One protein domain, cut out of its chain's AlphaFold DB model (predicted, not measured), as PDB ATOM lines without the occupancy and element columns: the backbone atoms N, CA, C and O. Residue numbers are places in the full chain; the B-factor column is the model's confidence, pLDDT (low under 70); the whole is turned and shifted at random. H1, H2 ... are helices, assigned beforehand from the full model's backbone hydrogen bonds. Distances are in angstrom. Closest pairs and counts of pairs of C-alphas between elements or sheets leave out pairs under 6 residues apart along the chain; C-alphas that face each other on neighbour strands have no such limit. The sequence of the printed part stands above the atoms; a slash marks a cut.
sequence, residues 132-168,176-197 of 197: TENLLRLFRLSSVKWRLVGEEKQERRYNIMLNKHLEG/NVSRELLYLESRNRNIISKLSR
ATOM      1  N   THR A 132     -55.712 -58.761  24.661       90.44
ATOM      2  CA  THR A 132     -54.357 -58.258  24.404       90.44
ATOM      3  C   THR A 132     -54.163 -57.790  22.958       90.44
ATOM      4  O   THR A 132     -53.495 -56.786  22.726       90.44
ATOM      5  N   GLU A 133     -54.757 -58.483  21.982       89.94
ATOM      6  CA  GLU A 133     -54.641 -58.125  20.563       89.94
ATOM      7  C   GLU A 133     -55.221 -56.734  20.287       89.94
ATOM      8  O   GLU A 133     -54.570 -55.895  19.661       89.94
ATOM      9  N   ASN A 134     -56.417 -56.451  20.806       92.00
ATOM     10  CA  ASN A 134     -57.037 -55.144  20.621       92.00
ATOM     11  C   ASN A 134     -56.332 -54.038  21.417       92.00
ATOM     12  O   ASN A 134     -56.227 -52.924  20.908       92.00
ATOM     13  N   LEU A 135     -55.769 -54.330  22.598       93.75
ATOM     14  CA  LEU A 135     -54.916 -53.378  23.329       93.75
ATOM     15  C   LEU A 135     -53.683 -52.972  22.515       93.75
ATOM     16  O   LEU A 135     -53.372 -51.787  22.384       93.75
ATOM     17  N   LEU A 136     -53.001 -53.956  21.932       92.81
ATOM     18  CA  LEU A 136     -51.823 -53.754  21.093       92.81
ATOM     19  C   LEU A 136     -52.141 -52.912  19.849       92.81
ATOM     20  O   LEU A 136     -51.426 -51.955  19.540       92.81
ATOM     21  N   ARG A 137     -53.249 -53.222  19.165       93.00
ATOM     22  CA  ARG A 137     -53.728 -52.453  18.006       93.00
ATOM     23  C   ARG A 137     -54.098 -51.021  18.378       93.00
ATOM     24  O   ARG A 137     -53.663 -50.087  17.701       93.00
ATOM     25  N   LEU A 138     -54.852 -50.846  19.463       95.12
ATOM     26  CA  LEU A 138     -55.275 -49.540  19.964       95.12
ATOM     27  C   LEU A 138     -54.065 -48.671  20.331       95.12
ATOM     28  O   LEU A 138     -53.995 -47.504  19.929       95.12
ATOM     29  N   PHE A 139     -53.074 -49.246  21.021       95.44
ATOM     30  CA  PHE A 139     -51.815 -48.569  21.330       95.44
ATOM     31  C   PHE A 139     -51.080 -48.142  20.060       95.44
ATOM     32  O   PHE A 139     -50.730 -46.970  19.929       95.44
ATOM     33  N   ARG A 140     -50.871 -49.058  19.104       92.94
ATOM     34  CA  ARG A 140     -50.132 -48.772  17.865       92.94
ATOM     35  C   ARG A 140     -50.745 -47.608  17.091       92.94
ATOM     36  O   ARG A 140     -50.019 -46.699  16.692       92.94
ATOM     37  N   LEU A 141     -52.064 -47.635  16.895       90.75
ATOM     38  CA  LEU A 141     -52.789 -46.605  16.149       90.75
ATOM     39  C   LEU A 141     -52.642 -45.226  16.812       90.75
ATOM     40  O   LEU A 141     -52.298 -44.246  16.154       90.75
ATOM     41  N   SER A 142     -52.808 -45.172  18.131       92.69
ATOM     42  CA  SER A 142     -52.778 -43.919  18.899       92.69
ATOM     43  C   SER A 142     -51.365 -43.362  19.073       92.69
ATOM     44  O   SER A 142     -51.153 -42.157  18.972       92.69
ATOM     45  N   SER A 143     -50.379 -44.241  19.268       93.00
ATOM     46  CA  SER A 143     -48.963 -43.892  19.436       93.00
ATOM     47  C   SER A 143     -48.408 -43.127  18.236       93.00
ATOM     48  O   SER A 143     -47.631 -42.189  18.410       93.00
ATOM     49  N   VAL A 144     -48.812 -43.476  17.011       90.56
ATOM     50  CA  VAL A 144     -48.419 -42.706  15.822       90.56
ATOM     51  C   VAL A 144     -48.963 -41.283  15.910       90.56
ATOM     52  O   VAL A 144     -48.194 -40.331  15.787       90.56
ATOM     53  N   LYS A 145     -50.262 -41.136  16.192       89.94
ATOM     54  CA  LYS A 145     -50.913 -39.827  16.259       89.94
ATOM     55  C   LYS A 145     -50.330 -38.952  17.364       89.94
ATOM     56  O   LYS A 145     -49.963 -37.816  17.086       89.94
ATOM     57  N   TRP A 146     -50.153 -39.481  18.576       93.19
ATOM     58  CA  TRP A 146     -49.575 -38.729  19.696       93.19
ATOM     59  C   TRP A 146     -48.192 -38.169  19.378       93.19
ATOM     60  O   TRP A 146     -47.904 -37.034  19.739       93.19
ATOM     61  N   ARG A 147     -47.347 -38.912  18.658       90.50
ATOM     62  CA  ARG A 147     -46.026 -38.410  18.254       90.50
ATOM     63  C   ARG A 147     -46.114 -37.265  17.257       90.50
ATOM     64  O   ARG A 147     -45.388 -36.291  17.413       90.50
ATOM     65  N   LEU A 148     -47.012 -37.366  16.275       89.81
ATOM     66  CA  LEU A 148     -47.212 -36.311  15.278       89.81
ATOM     67  C   LEU A 148     -47.662 -34.991  15.915       89.81
ATOM     68  O   LEU A 148     -47.289 -33.929  15.431       89.81
ATOM     69  N   VAL A 149     -48.418 -35.054  17.015       89.31
ATOM     70  CA  VAL A 149     -48.928 -33.866  17.722       89.31
ATOM     71  C   VAL A 149     -48.134 -33.497  18.983       89.31
ATOM     72  O   VAL A 149     -48.570 -32.643  19.749       89.31
ATOM     73  N   GLY A 150     -46.985 -34.138  19.235       90.62
ATOM     74  CA  GLY A 150     -46.129 -33.847  20.396       90.62
ATOM     75  C   GLY A 150     -46.655 -34.341  21.755       90.62
ATOM     76  O   GLY A 150     -46.096 -34.001  22.797       90.62
ATOM     77  N   GLU A 151     -47.684 -35.187  21.789       91.94
ATOM     78  CA  GLU A 151     -48.270 -35.772  23.005       91.94
ATOM     79  C   GLU A 151     -47.499 -37.016  23.505       91.94
ATOM     80  O   GLU A 151     -48.078 -38.011  23.941       91.94
ATOM     81  N   GLU A 152     -46.161 -36.978  23.506       90.75
ATOM     82  CA  GLU A 152     -45.324 -38.129  23.892       90.75
ATOM     83  C   GLU A 152     -45.570 -38.625  25.329       90.75
ATOM     84  O   GLU A 152     -45.307 -39.784  25.652       90.75
ATOM     85  N   LYS A 153     -46.073 -37.754  26.215       91.81
ATOM     86  CA  LYS A 153     -46.460 -38.139  27.580       91.81
ATOM     87  C   LYS A 153     -47.588 -39.177  27.576       91.81
ATOM     88  O   LYS A 153     -47.533 -40.112  28.371       91.81
ATOM     89  N   GLN A 154     -48.558 -39.045  26.669       92.25
ATOM     90  CA  GLN A 154     -49.650 -40.012  26.532       92.25
ATOM     91  C   GLN A 154     -49.128 -41.340  25.994       92.25
ATOM     92  O   GLN A 154     -49.418 -42.385  26.569       92.25
ATOM     93  N   GLU A 155     -48.265 -41.297  24.975       94.31
ATOM     94  CA  GLU A 155     -47.606 -42.504  24.470       94.31
ATOM     95  C   GLU A 155     -46.888 -43.264  25.591       94.31
ATOM     96  O   GLU A 155     -47.095 -44.466  25.745       94.31
ATOM     97  N   ARG A 156     -46.088 -42.564  26.405       93.25
ATOM     98  CA  ARG A 156     -45.372 -43.172  27.534       93.25
ATOM     99  C   ARG A 156     -46.320 -43.795  28.559       93.25
ATOM    100  O   ARG A 156     -46.068 -44.916  28.993       93.25
ATOM    101  N   ARG A 157     -47.414 -43.113  28.916       94.69
ATOM    102  CA  ARG A 157     -48.416 -43.630  29.864       94.69
ATOM    103  C   ARG A 157     -48.966 -44.983  29.405       94.69
ATOM    104  O   ARG A 157     -48.867 -45.957  30.148       94.69
ATOM    105  N   TYR A 158     -49.498 -45.062  28.187       95.31
ATOM    106  CA  TYR A 158     -50.088 -46.312  27.696       95.31
ATOM    107  C   TYR A 158     -49.047 -47.382  27.386       95.31
ATOM    108  O   TYR A 158     -49.335 -48.563  27.545       95.31
ATOM    109  N   ASN A 159     -47.826 -46.997  27.014       93.56
ATOM    110  CA  ASN A 159     -46.719 -47.934  26.865       93.56
ATOM    111  C   ASN A 159     -46.409 -48.664  28.184       93.56
ATOM    112  O   ASN A 159     -46.343 -49.890  28.200       93.56
ATOM    113  N   ILE A 160     -46.297 -47.929  29.298       93.44
ATOM    114  CA  ILE A 160     -46.088 -48.512  30.634       93.44
ATOM    115  C   ILE A 160     -47.259 -49.425  31.010       93.44
ATOM    116  O   ILE A 160     -47.045 -50.558  31.441       93.44
ATOM    117  N   MET A 161     -48.497 -48.960  30.811       94.06
ATOM    118  CA  MET A 161     -49.694 -49.756  31.102       94.06
ATOM    119  C   MET A 161     -49.738 -51.052  30.283       94.06
ATOM    120  O   MET A 161     -50.118 -52.096  30.812       94.06
ATOM    121  N   LEU A 162     -49.335 -51.001  29.011       92.94
ATOM    122  CA  LEU A 162     -49.303 -52.160  28.125       92.94
ATOM    123  C   LEU A 162     -48.233 -53.164  28.536       92.94
ATOM    124  O   LEU A 162     -48.532 -54.349  28.629       92.94
ATOM    125  N   ASN A 163     -47.013 -52.699  28.818       90.88
ATOM    126  CA  ASN A 163     -45.934 -53.563  29.294       90.88
ATOM    127  C   ASN A 163     -46.353 -54.276  30.586       90.88
ATOM    128  O   ASN A 163     -46.298 -55.500  30.642       90.88
ATOM    129  N   LYS A 164     -46.925 -53.543  31.551       91.19
ATOM    130  CA  LYS A 164     -47.477 -54.127  32.781       91.19
ATOM    131  C   LYS A 164     -48.580 -55.158  32.515       91.19
ATOM    132  O   LYS A 164     -48.683 -56.156  33.215       91.19
ATOM    133  N   HIS A 165     -49.424 -54.938  31.507       89.25
ATOM    134  CA  HIS A 165     -50.467 -55.896  31.125       89.25
ATOM    135  C   HIS A 165     -49.906 -57.180  30.481       89.25
ATOM    136  O   HIS A 165     -50.570 -58.222  30.507       89.25
ATOM    137  N   LEU A 166     -48.722 -57.095  29.869       87.50
ATOM    138  CA  LEU A 166     -48.031 -58.198  29.199       87.50
ATOM    139  C   LEU A 166     -47.085 -58.972  30.127       87.50
ATOM    140  O   LEU A 166     -46.774 -60.123  29.822       87.50
ATOM    141  N   GLU A 167     -46.647 -58.381  31.241       84.62
ATOM    142  CA  GLU A 167     -45.831 -59.051  32.257       84.62
ATOM    143  C   GLU A 167     -46.460 -60.399  32.661       84.62
ATOM    144  O   GLU A 167     -47.610 -60.476  33.094       84.62
ATOM    145  N   GLY A 168     -45.712 -61.490  32.464       67.62
ATOM    146  CA  GLY A 168     -46.146 -62.848  32.805       67.62
ATOM    147  C   GLY A 168     -47.060 -63.547  31.788       67.62
ATOM    148  O   GLY A 168     -47.466 -64.683  32.032       67.62
ATOM    149  N   ASN A 176     -50.750 -62.370  14.336       56.12
ATOM    150  CA  ASN A 176     -51.007 -60.958  14.004       56.12
ATOM    151  C   ASN A 176     -50.338 -60.002  14.991       56.12
ATOM    152  O   ASN A 176     -49.748 -59.011  14.590       56.12
ATOM    153  N   VAL A 177     -50.360 -60.364  16.269       59.47
ATOM    154  CA  VAL A 177     -49.754 -59.628  17.382       59.47
ATOM    155  C   VAL A 177     -48.245 -59.447  17.213       59.47
ATOM    156  O   VAL A 177     -47.707 -58.477  17.737       59.47
ATOM    157  N   SER A 178     -47.567 -60.282  16.415       71.62
ATOM    158  CA  SER A 178     -46.143 -60.106  16.099       71.62
ATOM    159  C   SER A 178     -45.813 -58.692  15.601       71.62
ATOM    160  O   SER A 178     -44.848 -58.092  16.067       71.62
ATOM    161  N   ARG A 179     -46.634 -58.093  14.726       83.44
ATOM    162  CA  ARG A 179     -46.355 -56.756  14.180       83.44
ATOM    163  C   ARG A 179     -46.534 -55.661  15.226       83.44
ATOM    164  O   ARG A 179     -45.692 -54.769  15.338       83.44
ATOM    165  N   GLU A 180     -47.641 -55.683  15.958       87.25
ATOM    166  CA  GLU A 180     -47.927 -54.713  17.013       87.25
ATOM    167  C   GLU A 180     -46.928 -54.825  18.173       87.25
ATOM    168  O   GLU A 180     -46.555 -53.806  18.753       87.25
ATOM    169  N   LEU A 181     -46.448 -56.028  18.486       84.25
ATOM    170  CA  LEU A 181     -45.398 -56.239  19.483       84.25
ATOM    171  C   LEU A 181     -44.051 -55.730  19.021       84.25
ATOM    172  O   LEU A 181     -43.407 -55.004  19.764       84.25
ATOM    173  N   LEU A 182     -43.635 -56.050  17.794       85.94
ATOM    174  CA  LEU A 182     -42.397 -55.510  17.233       85.94
ATOM    175  C   LEU A 182     -42.430 -53.978  17.240       85.94
ATOM    176  O   LEU A 182     -41.424 -53.321  17.524       85.94
ATOM    177  N   TYR A 183     -43.607 -53.396  16.980       90.00
ATOM    178  CA  TYR A 183     -43.826 -51.970  17.167       90.00
ATOM    179  C   TYR A 183     -43.624 -51.559  18.632       90.00
ATOM    180  O   TYR A 183     -42.819 -50.664  18.887       90.00
ATOM    181  N   LEU A 184     -44.293 -52.209  19.591       88.88
ATOM    182  CA  LEU A 184     -44.150 -51.930  21.024       88.88
ATOM    183  C   LEU A 184     -42.692 -52.026  21.504       88.88
ATOM    184  O   LEU A 184     -42.206 -51.104  22.150       88.88
ATOM    185  N   GLU A 185     -41.970 -53.086  21.149       86.94
ATOM    186  CA  GLU A 185     -40.560 -53.288  21.494       86.94
ATOM    187  C   GLU A 185     -39.667 -52.187  20.920       86.94
ATOM    188  O   GLU A 185     -38.807 -51.637  21.613       86.94
ATOM    189  N   SER A 186     -39.894 -51.815  19.658       88.75
ATOM    190  CA  SER A 186     -39.221 -50.672  19.041       88.75
ATOM    191  C   SER A 186     -39.506 -49.377  19.807       88.75
ATOM    192  O   SER A 186     -38.603 -48.557  20.009       88.75
ATOM    193  N   ARG A 187     -40.737 -49.182  20.295       90.69
ATOM    194  CA  ARG A 187     -41.080 -48.027  21.138       90.69
ATOM    195  C   ARG A 187     -40.391 -48.085  22.500       90.69
ATOM    196  O   ARG A 187     -39.820 -47.070  22.890       90.69
ATOM    197  N   ASN A 188     -40.347 -49.241  23.157       88.50
ATOM    198  CA  ASN A 188     -39.641 -49.429  24.428       88.50
ATOM    199  C   ASN A 188     -38.166 -49.014  24.304       88.50
ATOM    200  O   ASN A 188     -37.694 -48.186  25.081       88.50
ATOM    201  N   ARG A 189     -37.461 -49.490  23.265       87.69
ATOM    202  CA  ARG A 189     -36.057 -49.115  23.003       87.69
ATOM    203  C   ARG A 189     -35.867 -47.604  22.830       87.69
ATOM    204  O   ARG A 189     -34.939 -47.032  23.393       87.69
ATOM    205  N   ASN A 190     -36.760 -46.954  22.083       85.94
ATOM    206  CA  ASN A 190     -36.707 -45.508  21.844       85.94
ATOM    207  C   ASN A 190     -37.021 -44.667  23.090       85.94
ATOM    208  O   ASN A 190     -36.505 -43.562  23.233       85.94
ATOM    209  N   ILE A 191     -37.906 -45.143  23.966       83.69
ATOM    210  CA  ILE A 191     -38.233 -44.445  25.214       83.69
ATOM    211  C   ILE A 191     -37.054 -44.545  26.186       83.69
ATOM    212  O   ILE A 191     -36.670 -43.532  26.762       83.69
ATOM    213  N   ILE A 192     -36.441 -45.727  26.308       79.19
ATOM    214  CA  ILE A 192     -35.263 -45.948  27.159       79.19
ATOM    215  C   ILE A 192     -34.092 -45.067  26.705       79.19
ATOM    216  O   ILE A 192     -33.503 -44.370  27.525       79.19
ATOM    217  N   SER A 193     -33.795 -45.015  25.402       77.31
ATOM    218  CA  SER A 193     -32.671 -44.215  24.892       77.31
ATOM    219  C   SER A 193     -32.822 -42.707  25.124       77.31
ATOM    220  O   SER A 193     -31.819 -42.011  25.262       77.31
ATOM    221  N   LYS A 194     -34.058 -42.196  25.193       75.94
ATOM    222  CA  LYS A 194     -34.351 -40.798  25.544       75.94
ATOM    223  C   LYS A 194     -34.203 -40.498  27.039       75.94
ATOM    224  O   LYS A 194     -34.056 -39.335  27.378       75.94
ATOM    225  N   LEU A 195     -34.287 -41.503  27.913       69.56
ATOM    226  CA  LEU A 195     -34.123 -41.340  29.366       69.56
ATOM    227  C   LEU A 195     -32.653 -41.398  29.805       69.56
ATOM    228  O   LEU A 195     -32.326 -40.938  30.891       69.56
ATOM    229  N   SER A 196     -31.775 -41.974  28.980       58.34
ATOM    230  CA  SER A 196     -30.330 -42.068  29.234       58.34
ATOM    231  C   SER A 196     -29.523 -40.867  28.715       58.34
ATOM    232  O   SER A 196     -28.298 -40.946  28.664       58.34
ATOM    233  N   ARG A 197     -30.189 -39.790  28.284       48.88
ATOM    234  CA  ARG A 197     -29.593 -38.529  27.819       48.88
ATOM    235  C   ARG A 197     -30.079 -37.388  28.694       48.88
ATOM    236  O   ARG A 197     -29.265 -36.476  28.929       48.88
TER     237      ARG A 197
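AT A GLANCE: This is residues 132 to 168 and 176 to 197 of the 197 residues of an uncharacterized protein of Pseudomonas sp. MD195_PC81_125 (UniProt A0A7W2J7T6). What does the model look like? H1 and H2 make a helical hairpin, lying side by side, and H3 crosses one side of that pair aslant, its first half near H1 and its later part near H2, while residues 192 to 197 stick out past the hairpin. What is it made of? The printed part has 59 residues with three named helices, in the order H1, H2, H3, and no named strand; the class is all helix. How large is it? It is compact, with a radius of gyration of the C-alphas of 11.1 A, and it spans 32 by 24 by 17 A.

IN THESE COORDINATES: Where does the first helix run? H1 is residues 132 to 148, 24.8 A from first to last C-alpha, and C-alpha 132 is at (-54.357, -58.258, 24.404). What follows it? After a tight link of 3 residues comes H2, residues 152 to 166, 20.9 A long, with C-alpha 152 at (-45.324, -38.129, 23.892). Where is the last helix? H3, residues 177 to 195, is the longest with 19 residues and 26.9 A, and C-alpha 195 is at (-34.123, -41.340, 29.366).

HOW THE PARTS SIT: How do H1 and H2 stand? They form a hairpin and touch at a shallow tilt of 15 degrees, opposite ways; their closest C-alphas, of Ser 143 and Glu 155, are 5.4 A apart. How does H3 stand to H1? Residues 177 to 184 of H3 touch residues 133 to 140 of H1 at a steep tilt of 46 degrees, the same way; the closest C-alphas, of Leu 136 and Glu 180, are 5.7 A apart. And to H2? H3, with residues 184 to 191, only just touches residues 156 to 159 of H2, with 3 pairs of C-alphas within 8 A, the closest being Asn 159 and Leu 184 at 7.5 A. Their lines stand at a steep tilt of 55 degrees, opposite ways, and the helix packing is only just mostly crossed, with 1 of 3 pairs at a shallow tilt. What do the backbones show? Each O i to N i+4 pair is within hydrogen-bond range in H2 and H3, and 12 of 13 are in H1.

THE WHOLE: Which atoms lie farthest apart? The two C-alphas farthest apart in the domain are those of Asn 176 and Arg 197, at 33.9 A. Is the printed part continuous? Residues 169 to 175 are not printed, in the link from H2 to H3, and C-alphas 168 and 176 are 19.5 A apart across the cut. What stands free, and where is confidence low? Residues 192 to 197, of which 192 to 195 belong to H3, stand free. The mean pLDDT of the printed part is 86.5; residues 168, 176 to 177 and 195 to 197 are under 70.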